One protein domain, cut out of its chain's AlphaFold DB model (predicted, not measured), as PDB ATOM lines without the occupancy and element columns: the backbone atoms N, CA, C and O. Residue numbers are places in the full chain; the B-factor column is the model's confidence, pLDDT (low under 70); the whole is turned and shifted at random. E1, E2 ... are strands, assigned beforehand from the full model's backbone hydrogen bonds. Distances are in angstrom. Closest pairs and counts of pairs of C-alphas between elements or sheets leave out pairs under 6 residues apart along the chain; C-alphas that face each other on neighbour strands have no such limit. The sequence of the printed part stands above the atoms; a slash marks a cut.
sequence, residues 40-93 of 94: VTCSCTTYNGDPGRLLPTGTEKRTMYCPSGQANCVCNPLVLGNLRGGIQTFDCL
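AT A GLANCE: This is residues 40 to 93 of the 94 residues of an uncharacterized protein of Spirosoma sp. HMF4905 (UniProt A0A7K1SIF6). Two antiparallel strand hairpins, the longer made by E1 and E2 and the smaller by E3 and E4, lie loosely one over the other in a slender rod. The long hairpin of E1 and E2 runs most of the rod's length; the short one of E3 and E4 covers part of it and comes nearest to it around Cys 44, while the long loop of residues 76 to 86 extends from the short hairpin toward the end where E1 turns into E2. The printed part has 54 residues, with no named helix and four named strands, E1, E2, E3 and E4 in chain order, in two antiparallel sheets of two strands each. The class is all strand. The whole is loose, with a radius of gyration of the C-alphas of 12.7 A, and the C-alphas span 41 by 17 by 9 A.

IN THESE COORDINATES: E1, residues 40 to 48, begins at C-alpha 40 at (12.299, 294.325, 23.677) and is 26.1 A long from first to last C-alpha. E2, residues 55 to 65, is the longest strand by residues and measures 31.2 A, ending at C-alpha 65 at (14.360, 288.819, 25.534). E3, residues 71 to 75, is 12.7 A long. E4, residues 87 to 92, is 13.9 A long and ends at C-alpha 92 at (20.179, 293.995, 26.540).

HOW THE PARTS SIT: E1 and E2 form a hairpin and are antiparallel, with 160 degrees between their directions. The C-alphas of Thr 41 and Thr 63 face each other at 4.2 A, and N 42 and O 62 are within hydrogen-bond range at 2.8 A, as are N 55 and O 48 at 3.0 A. E3 and E4 form the second hairpin, antiparallel at 174 degrees; N 72 and O 91 are within hydrogen-bond range at 2.8 A, and N 91 and O 72 at 3.1 A. Between the hairpins, the closest C-alphas of E1 and E3 are those of Cys 44 and Cys 75, 5.6 A apart. Those of E1 and E4 are Cys 44 and Ile 87, also 5.6 A apart. The closest C-alphas of E2 and E4 are those of Glu 60 and Ile 87, at 6.7 A. E2 and E3 are apart, though they follow each other in the chain.

THE WHOLE: The C-alphas farthest apart are those of Gly 52 and Pro 67, at 41.4 A. The printed part has no cut. The link from E1 to E2, six residues, is short; that from E2 to E3, five residues, is tight; that from E3 to E4, eleven residues, is long. The mean pLDDT of the printed part is 78.3, and 14 residues are under 70, namely residues 48 to 52 and 77 to 85.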
ATOM      1  N   VAL A  40      12.085 293.025  24.297       83.06
ATOM      2  CA  VAL A  40      12.299 294.325  23.677       83.06
ATOM      3  C   VAL A  40      12.317 294.130  22.164       83.06
ATOM      4  O   VAL A  40      12.803 293.117  21.659       83.06
ATOM      5  N   THR A  41      11.759 295.080  21.413       86.81
ATOM      6  CA  THR A  41      11.804 295.076  19.945       86.81
ATOM      7  C   THR A  41      12.511 296.328  19.453       86.81
ATOM      8  O   THR A  41      12.073 297.441  19.729       86.81
ATOM      9  N   CYS A  42      13.588 296.139  18.701       87.81
ATOM     10  CA  CYS A  42      14.311 297.185  17.994       87.81
ATOM     11  C   CYS A  42      13.846 297.223  16.540       87.81
ATOM     12  O   CYS A  42      13.690 296.182  15.897       87.81
ATOM     13  N   SER A  43      13.612 298.423  16.018       88.69
ATOM     14  CA  SER A  43      13.215 298.618  14.628       88.69
ATOM     15  C   SER A  43      13.991 299.763  13.999       88.69
ATOM     16  O   SER A  43      13.958 300.874  14.523       88.69
ATOM     17  N   CYS A  44      14.618 299.506  12.856       86.12
ATOM     18  CA  CYS A  44      15.371 300.492  12.095       86.12
ATOM     19  C   CYS A  44      14.859 300.544  10.660       86.12
ATOM     20  O   CYS A  44      14.690 299.518  10.001       86.12
ATOM     21  N   THR A  45      14.602 301.747  10.156       83.56
ATOM     22  CA  THR A  45      14.238 301.935   8.752       83.56
ATOM     23  C   THR A  45      15.447 301.633   7.875       83.56
ATOM     24  O   THR A  45      16.540 302.153   8.099       83.56
ATOM     25  N   THR A  46      15.247 300.780   6.876       79.25
ATOM     26  CA  THR A  46      16.266 300.493   5.873       79.25
ATOM     27  C   THR A  46      16.070 301.436   4.703       79.25
ATOM     28  O   THR A  46      14.948 301.661   4.234       79.25
ATOM     29  N   TYR A  47      17.173 301.992   4.231       76.94
ATOM     30  CA  TYR A  47      17.197 302.865   3.072       76.94
ATOM     31  C   TYR A  47      17.972 302.159   1.962       76.94
ATOM     32  O   TYR A  47      18.833 301.323   2.228       76.94
ATOM     33  N   ASN A  48      17.642 302.457   0.715       68.94
ATOM     34  CA  ASN A  48      18.505 302.177  -0.425       68.94
ATOM     35  C   ASN A  48      18.460 303.377  -1.371       68.94
ATOM     36  O   ASN A  48      17.547 304.204  -1.318       68.94
ATOM     37  N   GLY A  49      19.437 303.436  -2.265       64.44
ATOM     38  CA  GLY A  49      19.590 304.518  -3.230       64.44
ATOM     39  C   GLY A  49      20.814 305.363  -2.930       64.44
ATOM     40  O   GLY A  49      21.417 305.236  -1.870       64.44
ATOM     41  N   ASP A  50      21.196 306.188  -3.895       67.81
ATOM     42  CA  ASP A  50      22.376 307.042  -3.838       67.81
ATOM     43  C   ASP A  50      22.337 308.022  -2.653       67.81
ATOM     44  O   ASP A  50      21.260 308.409  -2.196       67.81
ATOM     45  N   PRO A  51      23.494 308.509  -2.172       62.75
ATOM     46  CA  PRO A  51      23.548 309.452  -1.052       62.75
ATOM     47  C   PRO A  51      22.816 310.782  -1.295       62.75
ATOM     48  O   PRO A  51      22.538 311.506  -0.344       62.75
ATOM     49  N   GLY A  52      22.477 311.101  -2.549       65.69
ATOM     50  CA  GLY A  52      21.619 312.235  -2.903       65.69
ATOM     51  C   GLY A  52      20.116 311.922  -2.931       65.69
ATOM     52  O   GLY A  52      19.310 312.840  -3.057       65.69
ATOM     53  N   ARG A  53      19.714 310.646  -2.839       70.00
ATOM     54  CA  ARG A  53      18.315 310.204  -2.919       70.00
ATOM     55  C   ARG A  53      18.098 308.913  -2.124       70.00
ATOM     56  O   ARG A  53      17.935 307.830  -2.682       70.00
ATOM     57  N   LEU A  54      18.051 309.063  -0.805       71.75
ATOM     58  CA  LEU A  54      17.713 307.981   0.116       71.75
ATOM     59  C   LEU A  54      16.215 307.680   0.028       71.75
ATOM     60  O   LEU A  54      15.382 308.515   0.380       71.75
ATOM     61  N   LEU A  55      15.871 306.483  -0.442       76.75
ATOM     62  CA  LEU A  55      14.496 305.995  -0.473       76.75
ATOM     63  C   LEU A  55      14.314 304.971   0.654       76.75
ATOM     64  O   LEU A  55      15.104 304.026   0.741       76.75
ATOM     65  N   PRO A  56      13.298 305.129   1.521       78.81
ATOM     66  CA  PRO A  56      12.982 304.106   2.503       78.81
ATOM     67  C   PRO A  56      12.524 302.851   1.758       78.81
ATOM     68  O   PRO A  56      11.558 302.879   0.998       78.81
ATOM     69  N   THR A  57      13.233 301.749   1.962       80.88
ATOM     70  CA  THR A  57      12.934 300.465   1.312       80.88
ATOM     71  C   THR A  57      12.242 299.476   2.225       80.88
ATOM     72  O   THR A  57      11.660 298.507   1.747       80.88
ATOM     73  N   GLY A  58      12.296 299.698   3.534       82.31
ATOM     74  CA  GLY A  58      11.658 298.813   4.488       82.31
ATOM     75  C   GLY A  58      11.981 299.172   5.924       82.31
ATOM     76  O   GLY A  58      12.486 300.248   6.242       82.31
ATOM     77  N   THR A  59      11.655 298.253   6.820       84.25
ATOM     78  CA  THR A  59      11.991 298.356   8.236       84.25
ATOM     79  C   THR A  59      12.535 297.016   8.679       84.25
ATOM     80  O   THR A  59      11.843 296.003   8.588       84.25
ATOM     81  N   GLU A  60      13.773 297.014   9.145       85.12
ATOM     82  CA  GLU A  60      14.344 295.881   9.846       85.12
ATOM     83  C   GLU A  60      13.818 295.900  11.276       85.12
ATOM     84  O   GLU A  60      13.832 296.940  11.935       85.12
ATOM     85  N   LYS A  61      13.308 294.762  11.745       89.94
ATOM     86  CA  LYS A  61      12.805 294.601  13.107       89.94
ATOM     87  C   LYS A  61      13.448 293.374  13.722       89.94
ATOM     88  O   LYS A  61      13.492 292.322  13.088       89.94
ATOM     89  N   ARG A  62      13.904 293.501  14.961       87.69
ATOM     90  CA  ARG A  62      14.471 292.402  15.735       87.69
ATOM     91  C   ARG A  62      13.919 292.461  17.147       87.69
ATOM     92  O   ARG A  62      13.852 293.527  17.745       87.69
ATOM     93  N   THR A  63      13.525 291.309  17.664       89.94
ATOM     94  CA  THR A  63      12.978 291.171  19.014       89.94
ATOM     95  C   THR A  63      13.898 290.265  19.809       89.94
ATOM     96  O   THR A  63      14.360 289.250  19.288       89.94
ATOM     97  N   MET A  64      14.203 290.646  21.044       87.25
ATOM     98  CA  MET A  64      15.032 289.854  21.944       87.25
ATOM     99  C   MET A  64      14.487 289.929  23.361       87.25
ATOM    100  O   MET A  64      13.919 290.945  23.752       87.25
ATOM    101  N   TYR A  65      14.698 288.864  24.122       87.12
ATOM    102  CA  TYR A  65      14.360 288.819  25.534       87.12
ATOM    103  C   TYR A  65      15.475 289.469  26.369       87.12
ATOM    104  O   TYR A  65      16.608 288.990  26.361       87.12
ATOM    105  N   CYS A  66      15.144 290.543  27.079       82.44
ATOM    106  CA  CYS A  66      16.002 291.301  27.978       82.44
ATOM    107  C   CYS A  66      15.397 291.339  29.377       82.44
ATOM    108  O   CYS A  66      14.520 292.158  29.597       82.44
ATOM    109  N   PRO A  67      15.887 290.553  30.347       80.50
ATOM    110  CA  PRO A  67      15.282 290.443  31.682       80.50
ATOM    111  C   PRO A  67      15.254 291.758  32.486       80.50
ATOM    112  O   PRO A  67      14.537 291.858  33.474       80.50
ATOM    113  N   SER A  68      16.023 292.773  32.078       80.94
ATOM    114  CA  SER A  68      15.974 294.136  32.625       80.94
ATOM    115  C   SER A  68      14.839 294.996  32.040       80.94
ATOM    116  O   SER A  68      14.627 296.127  32.476       80.94
ATOM    117  N   GLY A  69      14.146 294.507  31.009       77.12
ATOM    118  CA  GLY A  69      13.190 295.256  30.193       77.12
ATOM    119  C   GLY A  69      13.829 296.341  29.316       77.12
ATOM    120  O   GLY A  69      13.115 297.072  28.631       77.12
ATOM    121  N   GLN A  70      15.161 296.467  29.325       77.69
ATOM    122  CA  GLN A  70      15.893 297.523  28.630       77.69
ATOM    123  C   GLN A  70      16.860 296.939  27.602       77.69
ATOM    124  O   GLN A  70      17.573 295.969  27.865       77.69
ATOM    125  N   ALA A  71      16.920 297.566  26.430       86.12
ATOM    126  CA  ALA A  71      17.875 297.215  25.389       86.12
ATOM    127  C   ALA A  71      18.446 298.468  24.730       86.12
ATOM    128  O   ALA A  71      17.744 299.458  24.517       86.12
ATOM    129  N   ASN A  72      19.720 298.396  24.364       89.75
ATOM    130  CA  ASN A  72      20.358 299.354  23.487       89.75
ATOM    131  C   ASN A  72      20.036 298.982  22.038       89.75
ATOM    132  O   ASN A  72      20.436 297.920  21.572       89.75
ATOM    133  N   CYS A  73      19.313 299.851  21.337       88.38
ATOM    134  CA  CYS A  73      18.962 299.699  19.928       88.38
ATOM    135  C   CYS A  73      19.627 300.834  19.147       88.38
ATOM    136  O   CYS A  73      19.212 301.989  19.249       88.38
ATOM    137  N   VAL A  74      20.662 300.508  18.376       88.62
ATOM    138  CA  VAL A  74      21.381 301.473  17.539       88.62
ATOM    139  C   VAL A  74      21.144 301.117  16.084       88.62
ATOM    140  O   VAL A  74      21.468 300.014  15.642       88.62
ATOM    141  N   CYS A  75      20.589 302.062  15.333       85.06
ATOM    142  CA  CYS A  75      20.466 301.944  13.889       85.06
ATOM    143  C   CYS A  75      21.762 302.387  13.211       85.06
ATOM    144  O   CYS A  75      22.390 303.360  13.625       85.06
ATOM    145  N   ASN A  76      22.138 301.690  12.142       81.25
ATOM    146  CA  ASN A  76      23.302 302.025  11.342       81.25
ATOM    147  C   ASN A  76      23.142 303.453  10.793       81.25
ATOM    148  O   ASN A  76      22.124 303.739  10.150       81.25
ATOM    149  N   PRO A  77      24.118 304.348  11.022       69.00
ATOM    150  CA  PRO A  77      24.070 305.678  10.446       69.00
ATOM    151  C   PRO A  77      24.147 305.575   8.921       69.00
ATOM    152  O   PRO A  77      24.902 304.771   8.371       69.00
ATOM    153  N   LEU A  78      23.370 306.407   8.230       68.38
ATOM    154  CA  LEU A  78      23.405 306.504   6.773       68.38
ATOM    155  C   LEU A  78      24.680 307.252   6.370       68.38
ATOM    156  O   LEU A  78      24.696 308.478   6.291       68.38
ATOM    157  N   VAL A  79      25.770 306.513   6.173       61.38
ATOM    158  CA  VAL A  79      27.059 307.072   5.748       61.38
ATOM    159  C   VAL A  79      27.162 306.984   4.226       61.38
ATOM    160  O   VAL A  79      26.806 305.962   3.638       61.38
ATOM    161  N   LEU A  80      27.668 308.042   3.578       54.75
ATOM    162  CA  LEU A  80      28.011 308.034   2.151       54.75
ATOM    163  C   LEU A  80      28.877 306.795   1.836       54.75
ATOM    164  O   LEU A  80      30.028 306.727   2.251       54.75
ATOM    165  N   GLY A  81      28.311 305.811   1.128       55.72
ATOM    166  CA  GLY A  81      28.987 304.555   0.764       55.72
ATOM    167  C   GLY A  81      28.485 303.298   1.487       55.72
ATOM    168  O   GLY A  81      28.723 302.198   0.996       55.72
ATOM    169  N   ASN A  82      27.730 303.431   2.584       57.91
ATOM    170  CA  ASN A  82      27.009 302.325   3.217       57.91
ATOM    171  C   ASN A  82      25.541 302.713   3.413       57.91
ATOM    172  O   ASN A  82      25.108 303.159   4.473       57.91
ATOM    173  N   LEU A  83      24.787 302.588   2.324       58.72
ATOM    174  CA  LEU A  83      23.405 303.057   2.231       58.72
ATOM    175  C   LEU A  83      22.407 302.037   2.779       58.72
ATOM    176  O   LEU A  83      21.237 302.368   2.928       58.72
ATOM    177  N   ARG A  84      22.865 300.826   3.127       63.41
ATOM    178  CA  ARG A  84      22.057 299.831   3.833       63.41
ATOM    179  C   ARG A  84      21.929 300.241   5.301       63.41
ATOM    180  O   ARG A  84      22.637 299.742   6.175       63.41
ATOM    181  N   GLY A  85      21.011 301.171   5.558       65.75
ATOM    182  CA  GLY A  85      20.474 301.385   6.902       65.75
ATOM    183  C   GLY A  85      19.900 300.073   7.448       65.75
ATOM    184  O   GLY A  85      19.419 299.244   6.675       65.75
ATOM    185  N   GLY A  86      19.979 299.874   8.760       76.50
ATOM    186  CA  GLY A  86      19.583 298.633   9.430       76.50
ATOM    187  C   GLY A  86      19.894 298.681  10.921       76.50
ATOM    188  O   GLY A  86      20.329 299.718  11.424       76.50
ATOM    189  N   ILE A  87      19.669 297.585  11.636       83.38
ATOM    190  CA  ILE A  87      20.024 297.468  13.056       83.38
ATOM    191  C   ILE A  87      21.535 297.207  13.158       83.38
ATOM    192  O   ILE A  87      22.026 296.178  12.705       83.38
ATOM    193  N   GLN A  88      22.276 298.144  13.750       85.19
ATOM    194  CA  GLN A  88      23.718 298.019  13.988       85.19
ATOM    195  C   GLN A  88      24.004 297.275  15.291       85.19
ATOM    196  O   GLN A  88      24.840 296.378  15.326       85.19
ATOM    197  N   THR A  89      23.329 297.675  16.367       85.94
ATOM    198  CA  THR A  89      23.500 297.117  17.714       85.94
ATOM    199  C   THR A  89      22.124 296.850  18.292       85.94
ATOM    200  O   THR A  89      21.242 297.707  18.197       85.94
ATOM    201  N   PHE A  90      21.932 295.666  18.862       89.94
ATOM    202  CA  PHE A  90      20.717 295.345  19.591       89.94
ATOM    203  C   PHE A  90      21.030 294.366  20.715       89.94
ATOM    204  O   PHE A  90      21.089 293.159  20.485       89.94
ATOM    205  N   ASP A  91      21.250 294.922  21.904       89.62
ATOM    206  CA  ASP A  91      21.742 294.198  23.073       89.62
ATOM    207  C   ASP A  91      20.983 294.620  24.327       89.62
ATOM    208  O   ASP A  91      20.588 295.778  24.470       89.62
ATOM    209  N   CYS A  92      20.805 293.691  25.260       85.88
ATOM    210  CA  CYS A  92      20.179 293.995  26.540       85.88
ATOM    211  C   CYS A  92      21.097 294.849  27.408       85.88
ATOM    212  O   CYS A  92      22.306 294.617  27.466       85.88
ATOM    213  N   LEU A  93      20.511 295.819  28.104       83.00
ATOM    214  CA  LEU A  93      21.231 296.597  29.102       83.00
ATOM    215  C   LEU A  93      21.268 295.825  30.434       83.00
ATOM    216  O   LEU A  93      20.280 295.150  30.749       83.00
TER     217      LEU A  93